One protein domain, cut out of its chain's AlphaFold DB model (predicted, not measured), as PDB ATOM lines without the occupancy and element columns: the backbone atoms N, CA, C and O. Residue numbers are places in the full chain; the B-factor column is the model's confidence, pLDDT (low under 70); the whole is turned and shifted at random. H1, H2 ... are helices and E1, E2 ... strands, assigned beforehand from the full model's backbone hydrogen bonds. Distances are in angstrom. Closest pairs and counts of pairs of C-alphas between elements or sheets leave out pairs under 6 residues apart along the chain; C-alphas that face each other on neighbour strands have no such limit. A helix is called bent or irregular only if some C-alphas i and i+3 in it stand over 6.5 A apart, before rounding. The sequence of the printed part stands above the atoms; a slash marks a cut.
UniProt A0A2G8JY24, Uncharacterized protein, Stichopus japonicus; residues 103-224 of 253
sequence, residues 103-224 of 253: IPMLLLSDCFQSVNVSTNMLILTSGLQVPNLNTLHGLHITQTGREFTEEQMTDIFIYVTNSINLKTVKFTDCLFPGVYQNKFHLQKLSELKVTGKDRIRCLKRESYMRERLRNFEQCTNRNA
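What this domain is: This is residues 103 to 224 of the 253 residues of an uncharacterized protein of Stichopus japonicus (UniProt A0A2G8JY24). Look first for a wall of four parallel strands, E1, E4, E5 and E6; along one side of it stands a second row made of the small E2 and E3 hairpin, then H1, then H2, while its other side is bare. H3 lies out beyond the E6 edge, and residues 201 to 207, of which 206 and 207 belong to H3, stick out. The printed part has 122 residues, with three named helices and six named strands in the order E1, E2, E3, E4, H1, E5, H2, E6, H3, and the class is mixed, helices and strands. It is compact, with a radius of gyration of the C-alphas of 14.4 A and spans of 39 by 34 by 25 A.

How they stand to each other: Begin with the larger sheet, where E1, residues 106 to 109, E4, residues 138 to 142, E5, residues 168 to 172, and E6, residues 193 to 197, run strand beside strand in that order. E1 and E4 are parallel at 4 degrees, with N 108 and O 140 at 2.7 A, within hydrogen-bond range. E4 and E5 are parallel at 12 degrees, with N 170 and O 139 at 2.7 A; E5 and E6 are parallel at 10 degrees, with N 171 and O 195 at 2.7 A. Next find E2, residues 112 to 116, and E3, residues 121 to 124, an antiparallel hairpin at 151 degrees with N 116 and O 121 at 2.8 A. H1, residues 150 to 162, only grazes the four-strand sheet with its residues 156 to 160. The closest C-alphas of E2 and H1, those of Val 115 and Asp 155, are 5.8 A apart. H2, residues 183 to 191, touches H1 at a steep tilt of 39 degrees, the same way; their closest C-alphas, those of Phe 157 and His 185, are 6.7 A apart. H2 is not on the four-strand sheet. H3, residues 206 to 217, is not on it either, and is apart from H1 and H2. E4, H1, E5 and E5, H2, E6 are strand-helix-strand units, two parallel neighbour strands with a helix between, and both crossovers are right-handed. In H1 and H3 every O i to N i+4 pair is within hydrogen-bond range; in H2 1 of 5 is, beside 4 of 6 O i to N i+3 pairs.

Where its parts are: Find C-alpha 106 at (411.833, 241.230, 853.288), where E1 begins; it is 9.5 A long. E2 measures 11.9 A, E3 9.8 A, and E4, E5 and E6 13.2 A each. H1 starts at C-alpha 150, (426.668, 258.239, 852.217), and runs 18.4 A. H2, 15.1 A, is only just irregular, with C-alphas 188 and 191 6.9 A apart. H3, 16.7 A, ends at C-alpha 217, (434.214, 250.599, 841.042).

The domain as a whole: The two C-alphas farthest apart, those of Asn 134 and Lys 204, are 41.8 A apart. The printed part has no cut, and the link from E3 to E4, 13 residues, is long. Residues 177 to 224 have pLDDT under 70, and the mean of the printed part is 71.0.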
ATOM      1  N   ILE A 103     412.900 233.157 856.537       95.44
ATOM      2  CA  ILE A 103     412.285 234.248 855.780       95.44
ATOM      3  C   ILE A 103     413.227 234.576 854.615       95.44
ATOM      4  O   ILE A 103     414.300 235.156 854.817       95.44
ATOM      5  N   PRO A 104     412.875 234.225 853.368       93.88
ATOM      6  CA  PRO A 104     413.791 234.340 852.245       93.88
ATOM      7  C   PRO A 104     414.054 235.796 851.856       93.88
ATOM      8  O   PRO A 104     415.172 236.124 851.452       93.88
ATOM      9  N   MET A 105     413.050 236.676 851.952       93.88
ATOM     10  CA  MET A 105     413.196 238.081 851.577       93.88
ATOM     11  C   MET A 105     412.176 238.993 852.266       93.88
ATOM     12  O   MET A 105     410.979 238.723 852.232       93.88
ATOM     13  N   LEU A 106     412.649 240.113 852.813       96.62
ATOM     14  CA  LEU A 106     411.833 241.230 853.288       96.62
ATOM     15  C   LEU A 106     411.972 242.396 852.308       96.62
ATOM     16  O   LEU A 106     413.079 242.891 852.098       96.62
ATOM     17  N   LEU A 107     410.861 242.842 851.732       95.62
ATOM     18  CA  LEU A 107     410.781 244.013 850.867       95.62
ATOM     19  C   LEU A 107     410.317 245.241 851.658       95.62
ATOM     20  O   LEU A 107     409.217 245.266 852.200       95.62
ATOM     21  N   LEU A 108     411.139 246.284 851.668       96.69
ATOM     22  CA  LEU A 108     410.809 247.628 852.123       96.69
ATOM     23  C   LEU A 108     410.488 248.489 850.902       96.69
ATOM     24  O   LEU A 108     411.393 248.973 850.224       96.69
ATOM     25  N   SER A 109     409.201 248.651 850.610       95.06
ATOM     26  CA  SER A 109     408.714 249.372 849.439       95.06
ATOM     27  C   SER A 109     408.416 250.835 849.762       95.06
ATOM     28  O   SER A 109     407.398 251.160 850.375       95.06
ATOM     29  N   ASP A 110     409.343 251.712 849.374       94.12
ATOM     30  CA  ASP A 110     409.311 253.170 849.559       94.12
ATOM     31  C   ASP A 110     409.183 253.627 851.026       94.12
ATOM     32  O   ASP A 110     408.949 254.804 851.307       94.12
ATOM     33  N   CYS A 111     409.363 252.710 851.980       95.19
ATOM     34  CA  CYS A 111     409.122 252.933 853.403       95.19
ATOM     35  C   CYS A 111     410.387 252.999 854.256       95.19
ATOM     36  O   CYS A 111     410.271 253.143 855.470       95.19
ATOM     37  N   PHE A 112     411.581 252.891 853.673       95.62
ATOM     38  CA  PHE A 112     412.827 252.990 854.430       95.62
ATOM     39  C   PHE A 112     413.123 254.450 854.809       95.62
ATOM     40  O   PHE A 112     413.066 255.351 853.968       95.62
ATOM     41  N   GLN A 113     413.487 254.691 856.072       94.69
ATOM     42  CA  GLN A 113     413.886 256.014 856.554       94.69
ATOM     43  C   GLN A 113     415.368 256.077 856.925       94.69
ATOM     44  O   GLN A 113     416.098 256.920 856.393       94.69
ATOM     45  N   SER A 114     415.797 255.220 857.847       95.81
ATOM     46  CA  SER A 114     417.163 255.173 858.373       95.81
ATOM     47  C   SER A 114     417.415 253.849 859.098       95.81
ATOM     48  O   SER A 114     416.534 252.993 859.183       95.81
ATOM     49  N   VAL A 115     418.619 253.678 859.636       96.31
ATOM     50  CA  VAL A 115     418.977 252.562 860.511       96.31
ATOM     51  C   VAL A 115     419.394 253.128 861.863       96.31
ATOM     52  O   VAL A 115     420.158 254.083 861.943       96.31
ATOM     53  N   ASN A 116     418.911 252.526 862.944       95.69
ATOM     54  CA  ASN A 116     419.462 252.743 864.268       95.69
ATOM     55  C   ASN A 116     420.641 251.783 864.475       95.69
ATOM     56  O   ASN A 116     420.448 250.606 864.783       95.69
ATOM     57  N   VAL A 117     421.858 252.293 864.296       91.31
ATOM     58  CA  VAL A 117     423.088 251.491 864.356       91.31
ATOM     59  C   VAL A 117     423.347 250.909 865.751       91.31
ATOM     60  O   VAL A 117     423.810 249.777 865.855       91.31
ATOM     61  N   SER A 118     423.012 251.625 866.833       91.81
ATOM     62  CA  SER A 118     423.289 251.160 868.204       91.81
ATOM     63  C   SER A 118     422.425 249.972 868.624       91.81
ATOM     64  O   SER A 118     422.860 249.141 869.415       91.81
ATOM     65  N   THR A 119     421.215 249.878 868.076       92.12
ATOM     66  CA  THR A 119     420.269 248.782 868.349       92.12
ATOM     67  C   THR A 119     420.132 247.797 867.189       92.12
ATOM     68  O   THR A 119     419.428 246.799 867.311       92.12
ATOM     69  N   ASN A 120     420.815 248.057 866.072       92.94
ATOM     70  CA  ASN A 120     420.743 247.289 864.833       92.94
ATOM     71  C   ASN A 120     419.302 247.103 864.310       92.94
ATOM     72  O   ASN A 120     418.899 245.993 863.963       92.94
ATOM     73  N   MET A 121     418.523 248.190 864.273       95.38
ATOM     74  CA  MET A 121     417.120 248.191 863.828       95.38
ATOM     75  C   MET A 121     416.915 249.084 862.604       95.38
ATOM     76  O   MET A 121     417.474 250.179 862.534       95.38
ATOM     77  N   LEU A 122     416.068 248.667 861.661       96.62
ATOM     78  CA  LEU A 122     415.648 249.535 860.556       96.62
ATOM     79  C   LEU A 122     414.505 250.433 861.031       96.62
ATOM     80  O   LEU A 122     413.608 249.981 861.737       96.62
ATOM     81  N   ILE A 123     414.507 251.696 860.622       97.12
ATOM     82  CA  ILE A 123     413.439 252.650 860.913       97.12
ATOM     83  C   ILE A 123     412.660 252.897 859.625       97.12
ATOM     84  O   ILE A 123     413.235 253.239 858.587       97.12
ATOM     85  N   LEU A 124     411.341 252.735 859.700       96.62
ATOM     86  CA  LEU A 124     410.429 253.037 858.603       96.62
ATOM     87  C   LEU A 124     409.979 254.501 858.643       96.62
ATOM     88  O   LEU A 124     409.974 255.138 859.696       96.62
ATOM     89  N   THR A 125     409.511 255.028 857.512       94.81
ATOM     90  CA  THR A 125     408.947 256.390 857.411       94.81
ATOM     91  C   THR A 125     407.736 256.606 858.322       94.81
ATOM     92  O   THR A 125     407.486 257.725 858.759       94.81
ATOM     93  N   SER A 126     407.019 255.535 858.675       93.38
ATOM     94  CA  SER A 126     405.926 255.557 859.653       93.38
ATOM     95  C   SER A 126     406.391 255.634 861.116       93.38
ATOM     96  O   SER A 126     405.551 255.656 862.013       93.38
ATOM     97  N   GLY A 127     407.702 255.594 861.379       95.38
ATOM     98  CA  GLY A 127     408.294 255.505 862.717       95.38
ATOM     99  C   GLY A 127     408.320 254.092 863.311       95.38
ATOM    100  O   GLY A 127     408.827 253.907 864.416       95.38
ATOM    101  N   LEU A 128     407.796 253.088 862.598       96.31
ATOM    102  CA  LEU A 128     407.912 251.688 863.012       96.31
ATOM    103  C   LEU A 128     409.373 251.237 862.942       96.31
ATOM    104  O   LEU A 128     410.113 251.636 862.041       96.31
ATOM    105  N   GLN A 129     409.763 250.386 863.882       96.50
ATOM    106  CA  GLN A 129     411.099 249.808 863.948       96.50
ATOM    107  C   GLN A 129     411.032 248.343 863.528       96.50
ATOM    108  O   GLN A 129     410.174 247.602 864.005       96.50
ATOM    109  N   VAL A 130     411.923 247.941 862.629       96.19
ATOM    110  CA  VAL A 130     412.104 246.548 862.223       96.19
ATOM    111  C   VAL A 130     413.302 246.001 862.997       96.19
ATOM    112  O   VAL A 130     414.423 246.482 862.775       96.19
ATOM    113  N   PRO A 131     413.103 245.036 863.911       93.25
ATOM    114  CA  PRO A 131     414.209 244.435 864.645       93.25
ATOM    115  C   PRO A 131     415.123 243.631 863.710       93.25
ATOM    116  O   PRO A 131     414.794 243.357 862.554       93.25
ATOM    117  N   ASN A 132     416.295 243.234 864.207       90.44
ATOM    118  CA  ASN A 132     417.161 242.308 863.481       90.44
ATOM    119  C   ASN A 132     416.509 240.915 863.435       90.44
ATOM    120  O   ASN A 132     416.533 240.175 864.420       90.44
ATOM    121  N   LEU A 133     415.900 240.577 862.298       92.94
ATOM    122  CA  LEU A 133     415.228 239.299 862.076       92.94
ATOM    123  C   LEU A 133     416.281 238.230 861.767       92.94
ATOM    124  O   LEU A 133     416.778 238.132 860.648       92.94
ATOM    125  N   ASN A 134     416.651 237.427 862.762       90.62
ATOM    126  CA  ASN A 134     417.746 236.467 862.618       90.62
ATOM    127  C   ASN A 134     417.456 235.325 861.626       90.62
ATOM    128  O   ASN A 134     418.409 234.704 861.191       90.62
ATOM    129  N   THR A 135     416.212 235.048 861.235       94.06
ATOM    130  CA  THR A 135     415.873 234.065 860.184       94.06
ATOM    131  C   THR A 135     415.735 234.696 858.792       94.06
ATOM    132  O   THR A 135     415.313 234.043 857.842       94.06
ATOM    133  N   LEU A 136     416.070 235.984 858.644       94.38
ATOM    134  CA  LEU A 136     415.981 236.697 857.373       94.38
ATOM    135  C   LEU A 136     417.220 236.458 856.504       94.38
ATOM    136  O   LEU A 136     418.342 236.766 856.904       94.38
ATOM    137  N   HIS A 137     417.011 235.991 855.273       91.25
ATOM    138  CA  HIS A 137     418.085 235.763 854.299       91.25
ATOM    139  C   HIS A 137     418.294 236.906 853.309       91.25
ATOM    140  O   HIS A 137     419.379 237.041 852.737       91.25
ATOM    141  N   GLY A 138     417.267 237.713 853.075       89.94
ATOM    142  CA  GLY A 138     417.269 238.720 852.028       89.94
ATOM    143  C   GLY A 138     416.613 240.011 852.479       89.94
ATOM    144  O   GLY A 138     415.498 239.992 852.986       89.94
ATOM    145  N   LEU A 139     417.263 241.140 852.232       92.56
ATOM    146  CA  LEU A 139     416.658 242.460 852.375       92.56
ATOM    147  C   LEU A 139     416.513 243.078 850.990       92.56
ATOM    148  O   LEU A 139     417.470 243.110 850.229       92.56
ATOM    149  N   HIS A 140     415.338 243.580 850.642       92.19
ATOM    150  CA  HIS A 140     415.095 244.310 849.406       92.19
ATOM    151  C   HIS A 140     414.549 245.684 849.766       92.19
ATOM    152  O   HIS A 140     413.541 245.792 850.442       92.19
ATOM    153  N   ILE A 141     415.225 246.741 849.346       91.50
ATOM    154  CA  ILE A 141     414.814 248.125 849.542       91.50
ATOM    155  C   ILE A 141     414.447 248.696 848.176       91.50
ATOM    156  O   ILE A 141     415.273 248.677 847.261       91.50
ATOM    157  N   THR A 142     413.227 249.207 848.033       89.38
ATOM    158  CA  THR A 142     412.865 250.071 846.906       89.38
ATOM    159  C   THR A 142     412.648 251.486 847.406       89.38
ATOM    160  O   THR A 142     412.026 251.672 848.450       89.38
ATOM    161  N   GLN A 143     413.165 252.482 846.692       84.06
ATOM    162  CA  GLN A 143     413.013 253.874 847.108       84.06
ATOM    163  C   GLN A 143     412.992 254.828 845.912       84.06
ATOM    164  O   GLN A 143     413.983 255.480 845.583       84.06
ATOM    165  N   THR A 144     411.820 254.943 845.300       83.56
ATOM    166  CA  THR A 144     411.594 255.681 844.061       83.56
ATOM    167  C   THR A 144     411.958 257.158 844.211       83.56
ATOM    168  O   THR A 144     411.372 257.892 845.008       83.56
ATOM    169  N   GLY A 145     412.919 257.620 843.408       73.62
ATOM    170  CA  GLY A 145     413.244 259.044 843.258       73.62
ATOM    171  C   GLY A 145     413.993 259.686 844.432       73.62
ATOM    172  O   GLY A 145     414.276 260.884 844.370       73.62
ATOM    173  N   ARG A 146     414.351 258.920 845.471       78.56
ATOM    174  CA  ARG A 146     415.154 259.403 846.604       78.56
ATOM    175  C   ARG A 146     416.607 258.969 846.451       78.56
ATOM    176  O   ARG A 146     416.898 257.810 846.167       78.56
ATOM    177  N   GLU A 147     417.509 259.911 846.697       77.69
ATOM    178  CA  GLU A 147     418.939 259.646 846.822       77.69
ATOM    179  C   GLU A 147     419.304 259.311 848.264       77.69
ATOM    180  O   GLU A 147     418.952 260.047 849.190       77.69
ATOM    181  N   PHE A 148     419.990 258.184 848.444       80.50
ATOM    182  CA  PHE A 148     420.605 257.837 849.712       80.50
ATOM    183  C   PHE A 148     421.825 258.711 849.963       80.50
ATOM    184  O   PHE A 148     422.660 258.911 849.079       80.50
ATOM    185  N   THR A 149     421.963 259.187 851.197       84.88
ATOM    186  CA  THR A 149     423.216 259.801 851.635       84.88
ATOM    187  C   THR A 149     424.287 258.728 851.852       84.88
ATOM    188  O   THR A 149     423.990 257.542 852.015       84.88
ATOM    189  N   GLU A 150     425.558 259.137 851.870       76.75
ATOM    190  CA  GLU A 150     426.668 258.239 852.217       76.75
ATOM    191  C   GLU A 150     426.505 257.639 853.624       76.75
ATOM    192  O   GLU A 150     426.764 256.450 853.816       76.75
ATOM    193  N   GLU A 151     426.016 258.433 854.577       86.62
ATOM    194  CA  GLU A 151     425.692 257.992 855.937       86.62
ATOM    195  C   GLU A 151     424.626 256.891 855.919       86.62
ATOM    196  O   GLU A 151     424.870 255.796 856.413       86.62
ATOM    197  N   GLN A 152     423.502 257.107 855.227       87.62
ATOM    198  CA  GLN A 152     422.435 256.107 855.136       87.62
ATOM    199  C   GLN A 152     422.907 254.800 854.499       87.62
ATOM    200  O   GLN A 152     422.576 253.723 854.992       87.62
ATOM    201  N   MET A 153     423.686 254.875 853.417       82.75
ATOM    202  CA  MET A 153     424.269 253.681 852.797       82.75
ATOM    203  C   MET A 153     425.202 252.947 853.759       82.75
ATOM    204  O   MET A 153     425.166 251.720 853.840       82.75
ATOM    205  N   THR A 154     426.016 253.697 854.502       82.69
ATOM    206  CA  THR A 154     426.930 253.141 855.503       82.69
ATOM    207  C   THR A 154     426.163 252.440 856.614       82.69
ATOM    208  O   THR A 154     426.477 251.293 856.924       82.69
ATOM    209  N   ASP A 155     425.111 253.054 857.146       91.38
ATOM    210  CA  ASP A 155     424.319 252.447 858.211       91.38
ATOM    211  C   ASP A 155     423.574 251.195 857.735       91.38
ATOM    212  O   ASP A 155     423.483 250.211 858.473       91.38
ATOM    213  N   ILE A 156     423.094 251.181 856.483       88.56
ATOM    214  CA  ILE A 156     422.513 249.979 855.867       88.56
ATOM    215  C   ILE A 156     423.558 248.865 855.796       88.56
ATOM    216  O   ILE A 156     423.264 247.726 856.158       88.56
ATOM    217  N   PHE A 157     424.785 249.161 855.369       83.56
ATOM    218  CA  PHE A 157     425.845 248.155 855.334       83.56
ATOM    219  C   PHE A 157     426.238 247.677 856.731       83.56
ATOM    220  O   PHE A 157     426.457 246.481 856.918       83.56
ATOM    221  N   ILE A 158     426.266 248.561 857.730       86.25
ATOM    222  CA  ILE A 158     426.492 248.161 859.121       86.25
ATOM    223  C   ILE A 158     425.393 247.196 859.573       86.25
ATOM    224  O   ILE A 158     425.723 246.103 860.031       86.25
ATOM    225  N   TYR A 159     424.119 247.539 859.358       89.25
ATOM    226  CA  TYR A 159     422.985 246.667 859.676       89.25
ATOM    227  C   TYR A 159     423.143 245.279 859.059       89.25
ATOM    228  O   TYR A 159     423.121 244.270 859.759       89.25
ATOM    229  N   VAL A 160     423.377 245.251 857.749       85.50
ATOM    230  CA  VAL A 160     423.526 244.037 856.949       85.50
ATOM    231  C   VAL A 160     424.674 243.170 857.463       85.50
ATOM    232  O   VAL A 160     424.501 241.971 857.646       85.50
ATOM    233  N   THR A 161     425.836 243.765 857.743       81.69
ATOM    234  CA  THR A 161     427.009 243.017 858.229       81.69
ATOM    235  C   THR A 161     426.878 242.533 859.674       81.69
ATOM    236  O   THR A 161     427.668 241.694 860.105       81.69
ATOM    237  N   ASN A 162     425.913 243.061 860.428       86.00
ATOM    238  CA  ASN A 162     425.570 242.604 861.774       86.00
ATOM    239  C   ASN A 162     424.442 241.553 861.766       86.00
ATOM    240  O   ASN A 162     424.147 240.951 862.802       86.00
ATOM    241  N   SER A 163     423.796 241.314 860.623       83.88
ATOM    242  CA  SER A 163     422.760 240.294 860.459       83.88
ATOM    243  C   SER A 163     423.379 238.969 860.011       83.88
ATOM    244  O   SER A 163     423.754 238.800 858.858       83.88
ATOM    245  N   ILE A 164     423.445 238.003 860.932       81.50
ATOM    246  CA  ILE A 164     424.184 236.736 860.767       81.50
ATOM    247  C   ILE A 164     423.719 235.916 859.551       81.50
ATOM    248  O   ILE A 164     424.537 235.327 858.854       81.50
ATOM    249  N   ASN A 165     422.408 235.866 859.300       85.81
ATOM    250  CA  ASN A 165     421.821 235.003 858.270       85.81
ATOM    251  C   ASN A 165     421.442 235.740 856.985       85.81
ATOM    252  O   ASN A 165     420.962 235.097 856.044       85.81
ATOM    253  N   LEU A 166     421.670 237.056 856.929       84.94
ATOM    254  CA  LEU A 166     421.395 237.848 855.743       84.94
ATOM    255  C   LEU A 166     422.469 237.543 854.697       84.94
ATOM    256  O   LEU A 166     423.655 237.720 854.936       84.94
ATOM    257  N   LYS A 167     422.049 237.070 853.527       83.50
ATOM    258  CA  LYS A 167     422.930 236.666 852.419       83.50
ATOM    259  C   LYS A 167     422.820 237.607 851.229       83.50
ATOM    260  O   LYS A 167     423.709 237.662 850.382       83.50
ATOM    261  N   THR A 168     421.689 238.297 851.096       81.56
ATOM    262  CA  THR A 168     421.384 239.129 849.931       81.56
ATOM    263  C   THR A 168     420.790 240.464 850.354       81.56
ATOM    264  O   THR A 168     419.883 240.517 851.178       81.56
ATOM    265  N   VAL A 169     421.254 241.543 849.729       83.50
ATOM    266  CA  VAL A 169     420.656 242.874 849.842       83.50
ATOM    267  C   VAL A 169     420.347 243.380 848.446       83.50
ATOM    268  O   VAL A 169     421.206 243.370 847.572       83.50
ATOM    269  N   LYS A 170     419.120 243.818 848.202       84.00
ATOM    270  CA  LYS A 170     418.684 244.328 846.909       84.00
ATOM    271  C   LYS A 170     418.244 245.773 847.043       84.00
ATOM    272  O   LYS A 170     417.519 246.111 847.965       84.00
ATOM    273  N   PHE A 171     418.632 246.598 846.090       81.25
ATOM    274  CA  PHE A 171     418.158 247.957 845.909       81.25
ATOM    275  C   PHE A 171     417.409 248.019 844.579       81.25
ATOM    276  O   PHE A 171     417.850 247.453 843.577       81.25
ATOM    277  N   THR A 172     416.243 248.644 844.527       80.19
ATOM    278  CA  THR A 172     415.524 248.830 843.261       80.19
ATOM    279  C   THR A 172     414.892 250.206 843.201       80.19
ATOM    280  O   THR A 172     414.317 250.661 844.177       80.19
ATOM    281  N   ASP A 173     415.035 250.883 842.068       79.50
ATOM    282  CA  ASP A 173     414.568 252.255 841.858       79.50
ATOM    283  C   ASP A 173     415.154 253.257 842.876       79.50
ATOM    284  O   ASP A 173     414.593 254.325 843.103       79.50
ATOM    285  N   CYS A 174     416.306 252.915 843.472       75.06
ATOM    286  CA  CYS A 174     417.037 253.728 844.442       75.06
ATOM    287  C   CYS A 174     418.163 254.520 843.770       75.06
ATOM    288  O   CYS A 174     418.909 253.971 842.954       75.06
ATOM    289  N   LEU A 175     418.378 255.765 844.199       73.75
ATOM    290  CA  LEU A 175     419.537 256.550 843.780       73.75
ATOM    291  C   LEU A 175     420.651 256.437 844.834       73.75
ATOM    292  O   LEU A 175     420.443 256.714 846.013       73.75
ATOM    293  N   PHE A 176     421.841 256.020 844.405       71.94
ATOM    294  CA  PHE A 176     423.029 255.949 845.258       71.94
ATOM    295  C   PHE A 176     423.711 257.324 845.360       71.94
ATOM    296  O   PHE A 176     423.635 258.100 844.395       71.94
ATOM    297  N   PRO A 177     424.449 257.607 846.455       69.62
ATOM    298  CA  PRO A 177     425.376 258.735 846.472       69.62
ATOM    299  C   PRO A 177     426.373 258.508 845.323       69.62
ATOM    300  O   PRO A 177     426.872 257.412 845.110       69.62
ATOM    301  N   GLY A 178     426.636 259.464 844.447       53.84
ATOM    302  CA  GLY A 178     427.489 260.578 844.788       53.84
ATOM    303  C   GLY A 178     428.905 260.153 844.631       53.84
ATOM    304  O   GLY A 178     429.413 259.893 843.541       53.84
ATOM    305  N   VAL A 179     429.498 260.143 845.794       58.09
ATOM    306  CA  VAL A 179     430.818 259.676 846.072       58.09
ATOM    307  C   VAL A 179     430.606 258.847 847.329       58.09
ATOM    308  O   VAL A 179     429.921 259.292 848.246       58.09
ATOM    309  N   TYR A 180     431.111 257.620 847.327       62.28
ATOM    310  CA  TYR A 180     431.101 256.757 848.499       62.28
ATOM    311  C   TYR A 180     432.557 256.453 848.824       62.28
ATOM    312  O   TYR A 180     433.226 255.748 848.068       62.28
ATOM    313  N   GLN A 181     433.084 257.060 849.882       56.84
ATOM    314  CA  GLN A 181     434.514 257.014 850.198       56.84
ATOM    315  C   GLN A 181     434.850 255.929 851.223       56.84
ATOM    316  O   GLN A 181     436.021 255.580 851.398       56.84
ATOM    317  N   ASN A 182     433.841 255.359 851.885       57.38
ATOM    318  CA  ASN A 182     434.041 254.440 852.997       57.38
ATOM    319  C   ASN A 182     434.374 253.000 852.552       57.38
ATOM    320  O   ASN A 182     433.542 252.090 852.546       57.38
ATOM    321  N   LYS A 183     435.644 252.782 852.192       54.31
ATOM    322  CA  LYS A 183     436.174 251.499 851.691       54.31
ATOM    323  C   LYS A 183     436.163 250.353 852.716       54.31
ATOM    324  O   LYS A 183     436.223 249.195 852.310       54.31
ATOM    325  N   PHE A 184     436.090 250.645 854.018       54.47
ATOM    326  CA  PHE A 184     436.190 249.637 855.082       54.47
ATOM    327  C   PHE A 184     434.962 248.715 855.130       54.47
ATOM    328  O   PHE A 184     435.100 247.497 855.221       54.47
ATOM    329  N   HIS A 185     433.756 249.272 854.976       53.16
ATOM    330  CA  HIS A 185     432.529 248.468 854.962       53.16
ATOM    331  C   HIS A 185     432.393 247.633 853.684       53.16
ATOM    332  O   HIS A 185     431.871 246.524 853.741       53.16
ATOM    333  N   LEU A 186     432.940 248.105 852.556       51.06
ATOM    334  CA  LEU A 186     432.900 247.384 851.278       51.06
ATOM    335  C   LEU A 186     433.656 246.047 851.314       51.06
ATOM    336  O   LEU A 186     433.234 245.096 850.662       51.06
ATOM    337  N   GLN A 187     434.735 245.935 852.095       48.50
ATOM    338  CA  GLN A 187     435.479 244.674 852.241       48.50
ATOM    339  C   GLN A 187     434.665 243.601 852.977       48.50
ATOM    340  O   GLN A 187     434.711 242.426 852.609       48.50
ATOM    341  N   LYS A 188     433.865 244.011 853.968       52.06
ATOM    342  CA  LYS A 188     432.984 243.127 854.747       52.06
ATOM    343  C   LYS A 188     431.740 242.678 853.960       52.06
ATOM    344  O   LYS A 188     431.104 241.702 854.331       52.06
ATOM    345  N   LEU A 189     431.423 243.348 852.846       54.44
ATOM    346  CA  LEU A 189     430.352 242.966 851.911       54.44
ATOM    347  C   LEU A 189     430.763 241.872 850.912       54.44
ATOM    348  O   LEU A 189     429.933 241.448 850.116       54.44
ATOM    349  N   SER A 190     432.018 241.410 850.927       49.41
ATOM    350  CA  SER A 190     432.504 240.376 849.995       49.41
ATOM    351  C   SER A 190     431.787 239.023 850.126       49.41
ATOM    352  O   SER A 190     431.795 238.236 849.182       49.41
ATOM    353  N   GLU A 191     431.122 238.785 851.258       49.28
ATOM    354  CA  GLU A 191     430.301 237.600 851.544       49.28
ATOM    355  C   GLU A 191     428.810 237.794 851.186       49.28
ATOM    356  O   GLU A 191     428.013 236.861 851.287       49.28
ATOM    357  N   LEU A 192     428.412 239.001 850.761       54.94
ATOM    358  CA  LEU A 192     427.019 239.415 850.591       54.94
ATOM    359  C   LEU A 192     426.688 239.743 849.137       54.94
ATOM    360  O   LEU A 192     427.296 240.606 848.500       54.94
ATOM    361  N   LYS A 193     425.612 239.143 848.627       59.09
ATOM    362  CA  LYS A 193     425.107 239.472 847.294       59.09
ATOM    363  C   LYS A 193     424.324 240.786 847.331       59.09
ATOM    364  O   LYS A 193     423.152 240.799 847.696       59.09
ATOM    365  N   VAL A 194     424.952 241.887 846.924       55.44
ATOM    366  CA  VAL A 194     424.295 243.203 846.814       55.44
ATOM    367  C   VAL A 194     423.832 243.454 845.381       55.44
ATOM    368  O   VAL A 194     424.706 243.591 844.541       55.44
ATOM    369  N   THR A 195     422.524 243.575 845.090       54.19
ATOM    370  CA  THR A 195     421.983 243.825 843.730       54.19
ATOM    371  C   THR A 195     421.196 245.132 843.607       54.19
ATOM    372  O   THR A 195     420.182 245.272 844.270       54.19
ATOM    373  N   GLY A 196     421.575 246.063 842.726       47.97
ATOM    374  CA  GLY A 196     420.826 247.308 842.470       47.97
ATOM    375  C   GLY A 196     420.215 247.376 841.067       47.97
ATOM    376  O   GLY A 196     421.009 247.287 840.144       47.97
ATOM    377  N   LYS A 197     418.894 247.577 840.891       42.78
ATOM    378  CA  LYS A 197     418.199 247.739 839.584       42.78
ATOM    379  C   LYS A 197     417.486 249.089 839.476       42.78
ATOM    380  O   LYS A 197     416.843 249.499 840.426       42.78
ATOM    381  N   ASP A 198     417.536 249.745 838.320       41.44
ATOM    382  CA  ASP A 198     416.870 251.040 838.093       41.44
ATOM    383  C   ASP A 198     415.939 250.966 836.868       41.44
ATOM    384  O   ASP A 198     416.340 250.456 835.812       41.44
ATOM    385  N   ARG A 199     414.691 251.439 836.987       32.47
ATOM    386  CA  ARG A 199     413.779 251.690 835.859       32.47
ATOM    387  C   ARG A 199     413.772 253.180 835.508       32.47
ATOM    388  O   ARG A 199     412.796 253.890 835.735       32.47
ATOM    389  N   ILE A 200     414.815 253.648 834.827       30.72
ATOM    390  CA  ILE A 200     414.806 254.998 834.249       30.72
ATOM    391  C   ILE A 200     413.926 255.007 832.986       30.72
ATOM    392  O   ILE A 200     414.362 254.608 831.906       30.72
ATOM    393  N   ARG A 201     412.692 255.515 833.085       25.02
ATOM    394  CA  ARG A 201     412.042 256.184 831.945       25.02
ATOM    395  C   ARG A 201     412.438 257.665 831.984       25.02
ATOM    396  O   ARG A 201     412.250 258.311 833.007       25.02
ATOM    397  N   CYS A 202     412.932 258.157 830.842       22.33
ATOM    398  CA  CYS A 202     413.244 259.555 830.477       22.33
ATOM    399  C   CYS A 202     414.731 259.993 830.529       22.33
ATOM    400  O   CYS A 202     415.215 260.609 831.473       22.33
ATOM    401  N   LEU A 203     415.435 259.699 829.423       26.39
ATOM    402  CA  LEU A 203     416.232 260.619 828.584       26.39
ATOM    403  C   LEU A 203     416.834 261.868 829.278       26.39
ATOM    404  O   LEU A 203     416.256 262.947 829.184       26.39
ATOM    405  N   LYS A 204     418.007 261.717 829.925       24.86
ATOM    406  CA  LYS A 204     419.123 262.706 830.080       24.86
ATOM    407  C   LYS A 204     420.070 262.424 831.266       24.86
ATOM    408  O   LYS A 204     421.093 263.089 831.377       24.86
ATOM    409  N   ARG A 205     419.786 261.444 832.136       34.81
ATOM    410  CA  ARG A 205     420.590 261.139 833.350       34.81
ATOM    411  C   ARG A 205     421.440 259.862 833.299       34.81
ATOM    412  O   ARG A 205     422.053 259.491 834.295       34.81
ATOM    413  N   GLU A 206     421.525 259.206 832.146       34.56
ATOM    414  CA  GLU A 206     422.272 257.950 832.000       34.56
ATOM    415  C   GLU A 206     423.798 258.144 832.111       34.56
ATOM    416  O   GLU A 206     424.494 257.323 832.705       34.56
ATOM    417  N   SER A 207     424.324 259.266 831.610       36.78
ATOM    418  CA  SER A 207     425.743 259.638 831.716       36.78
ATOM    419  C   SER A 207     426.171 259.927 833.160       36.78
ATOM    420  O   SER A 207     427.233 259.479 833.584       36.78
ATOM    421  N   TYR A 208     425.305 260.589 833.932       38.81
ATOM    422  CA  TYR A 208     425.547 260.965 835.329       38.81
ATOM    423  C   TYR A 208     425.672 259.747 836.258       38.81
ATOM    424  O   TYR A 208     426.592 259.666 837.071       38.81
ATOM    425  N   MET A 209     424.786 258.757 836.102       40.97
ATOM    426  CA  MET A 209     424.830 257.538 836.919       40.97
ATOM    427  C   MET A 209     425.976 256.606 836.509       40.97
ATOM    428  O   MET A 209     426.632 256.040 837.381       40.97
ATOM    429  N   ARG A 210     426.301 256.499 835.208       44.03
ATOM    430  CA  ARG A 210     427.479 255.740 834.738       44.03
ATOM    431  C   ARG A 210     428.794 256.305 835.276       44.03
ATOM    432  O   ARG A 210     429.748 255.562 835.472       44.03
ATOM    433  N   GLU A 211     428.887 257.613 835.480       42.22
ATOM    434  CA  GLU A 211     430.078 258.254 836.049       42.22
ATOM    435  C   GLU A 211     430.180 258.049 837.568       42.22
ATOM    436  O   GLU A 211     431.245 257.697 838.068       42.22
ATOM    437  N   ARG A 212     429.057 258.123 838.294       44.44
ATOM    438  CA  ARG A 212     429.008 257.821 839.737       44.44
ATOM    439  C   ARG A 212     429.271 256.348 840.066       44.44
ATOM    440  O   ARG A 212     429.988 256.062 841.018       44.44
ATOM    441  N   LEU A 213     428.755 255.420 839.260       46.31
ATOM    442  CA  LEU A 213     429.025 253.986 839.418       46.31
ATOM    443  C   LEU A 213     430.491 253.646 839.113       46.31
ATOM    444  O   LEU A 213     431.100 252.897 839.870       46.31
ATOM    445  N   ARG A 214     431.104 254.274 838.096       42.94
ATOM    446  CA  ARG A 214     432.552 254.144 837.827       42.94
ATOM    447  C   ARG A 214     433.419 254.619 838.998       42.94
ATOM    448  O   ARG A 214     434.446 254.009 839.287       42.94
ATOM    449  N   ASN A 215     432.996 255.661 839.715       37.78
ATOM    450  CA  ASN A 215     433.686 256.112 840.928       37.78
ATOM    451  C   ASN A 215     433.547 255.112 842.092       37.78
ATOM    452  O   ASN A 215     434.450 255.005 842.923       37.78
ATOM    453  N   PHE A 216     432.453 254.343 842.133       39.47
ATOM    454  CA  PHE A 216     432.262 253.258 843.097       39.47
ATOM    455  C   PHE A 216     433.159 252.044 842.775       39.47
ATOM    456  O   PHE A 216     433.791 251.498 843.677       39.47
ATOM    457  N   GLU A 217     433.312 251.679 841.495       39.97
ATOM    458  CA  GLU A 217     434.214 250.599 841.042       39.97
ATOM    459  C   GLU A 217     435.697 250.882 841.337       39.97
ATOM    460  O   GLU A 217     436.445 249.979 841.711       39.97
ATOM    461  N   GLN A 218     436.136 252.143 841.245       36.03
ATOM    462  CA  GLN A 218     437.509 252.531 841.607       36.03
ATOM    463  C   GLN A 218     437.811 252.372 843.110       36.03
ATOM    464  O   GLN A 218     438.977 252.403 843.519       36.03
ATOM    465  N   CYS A 219     436.788 252.189 843.952       31.00
ATOM    466  CA  CYS A 219     436.945 251.995 845.390       31.00
ATOM    467  C   CYS A 219     437.114 250.523 845.806       31.00
ATOM    468  O   CYS A 219     437.630 250.272 846.898       31.00
ATOM    469  N   THR A 220     436.761 249.561 844.947       32.97
ATOM    470  CA  THR A 220     436.946 248.119 845.177       32.97
ATOM    471  C   THR A 220     438.294 247.650 844.624       32.97
ATOM    472  O   THR A 220     438.501 247.598 843.415       32.97
ATOM    473  N   ASN A 221     439.253 247.336 845.502       30.83
ATOM    474  CA  ASN A 221     440.583 246.883 845.087       30.83
ATOM    475  C   ASN A 221     440.574 245.382 844.719       30.83
ATOM    476  O   ASN A 221     439.923 244.581 845.384       30.83
ATOM    477  N   ARG A 222     441.307 245.064 843.645       33.56
ATOM    478  CA  ARG A 222     441.571 243.772 842.970       33.56
ATOM    479  C   ARG A 222     441.140 242.511 843.741       33.56
ATOM    480  O   ARG A 222     441.847 242.115 844.659       33.56
ATOM    481  N   ASN A 223     440.011 241.914 843.333       30.97
ATOM    482  CA  ASN A 223     439.596 240.491 843.448       30.97
ATOM    483  C   ASN A 223     438.060 240.321 843.501       30.97
ATOM    484  O   ASN A 223     437.574 239.195 843.438       30.97
ATOM    485  N   ALA A 224     437.298 241.416 843.592       30.41
ATOM    486  CA  ALA A 224     435.847 241.407 843.414       30.41
ATOM    487  C   ALA A 224     435.503 241.781 841.965       30.41
ATOM    488  O   ALA A 224     435.923 242.829 841.476       30.41
TER     489      ALA A 224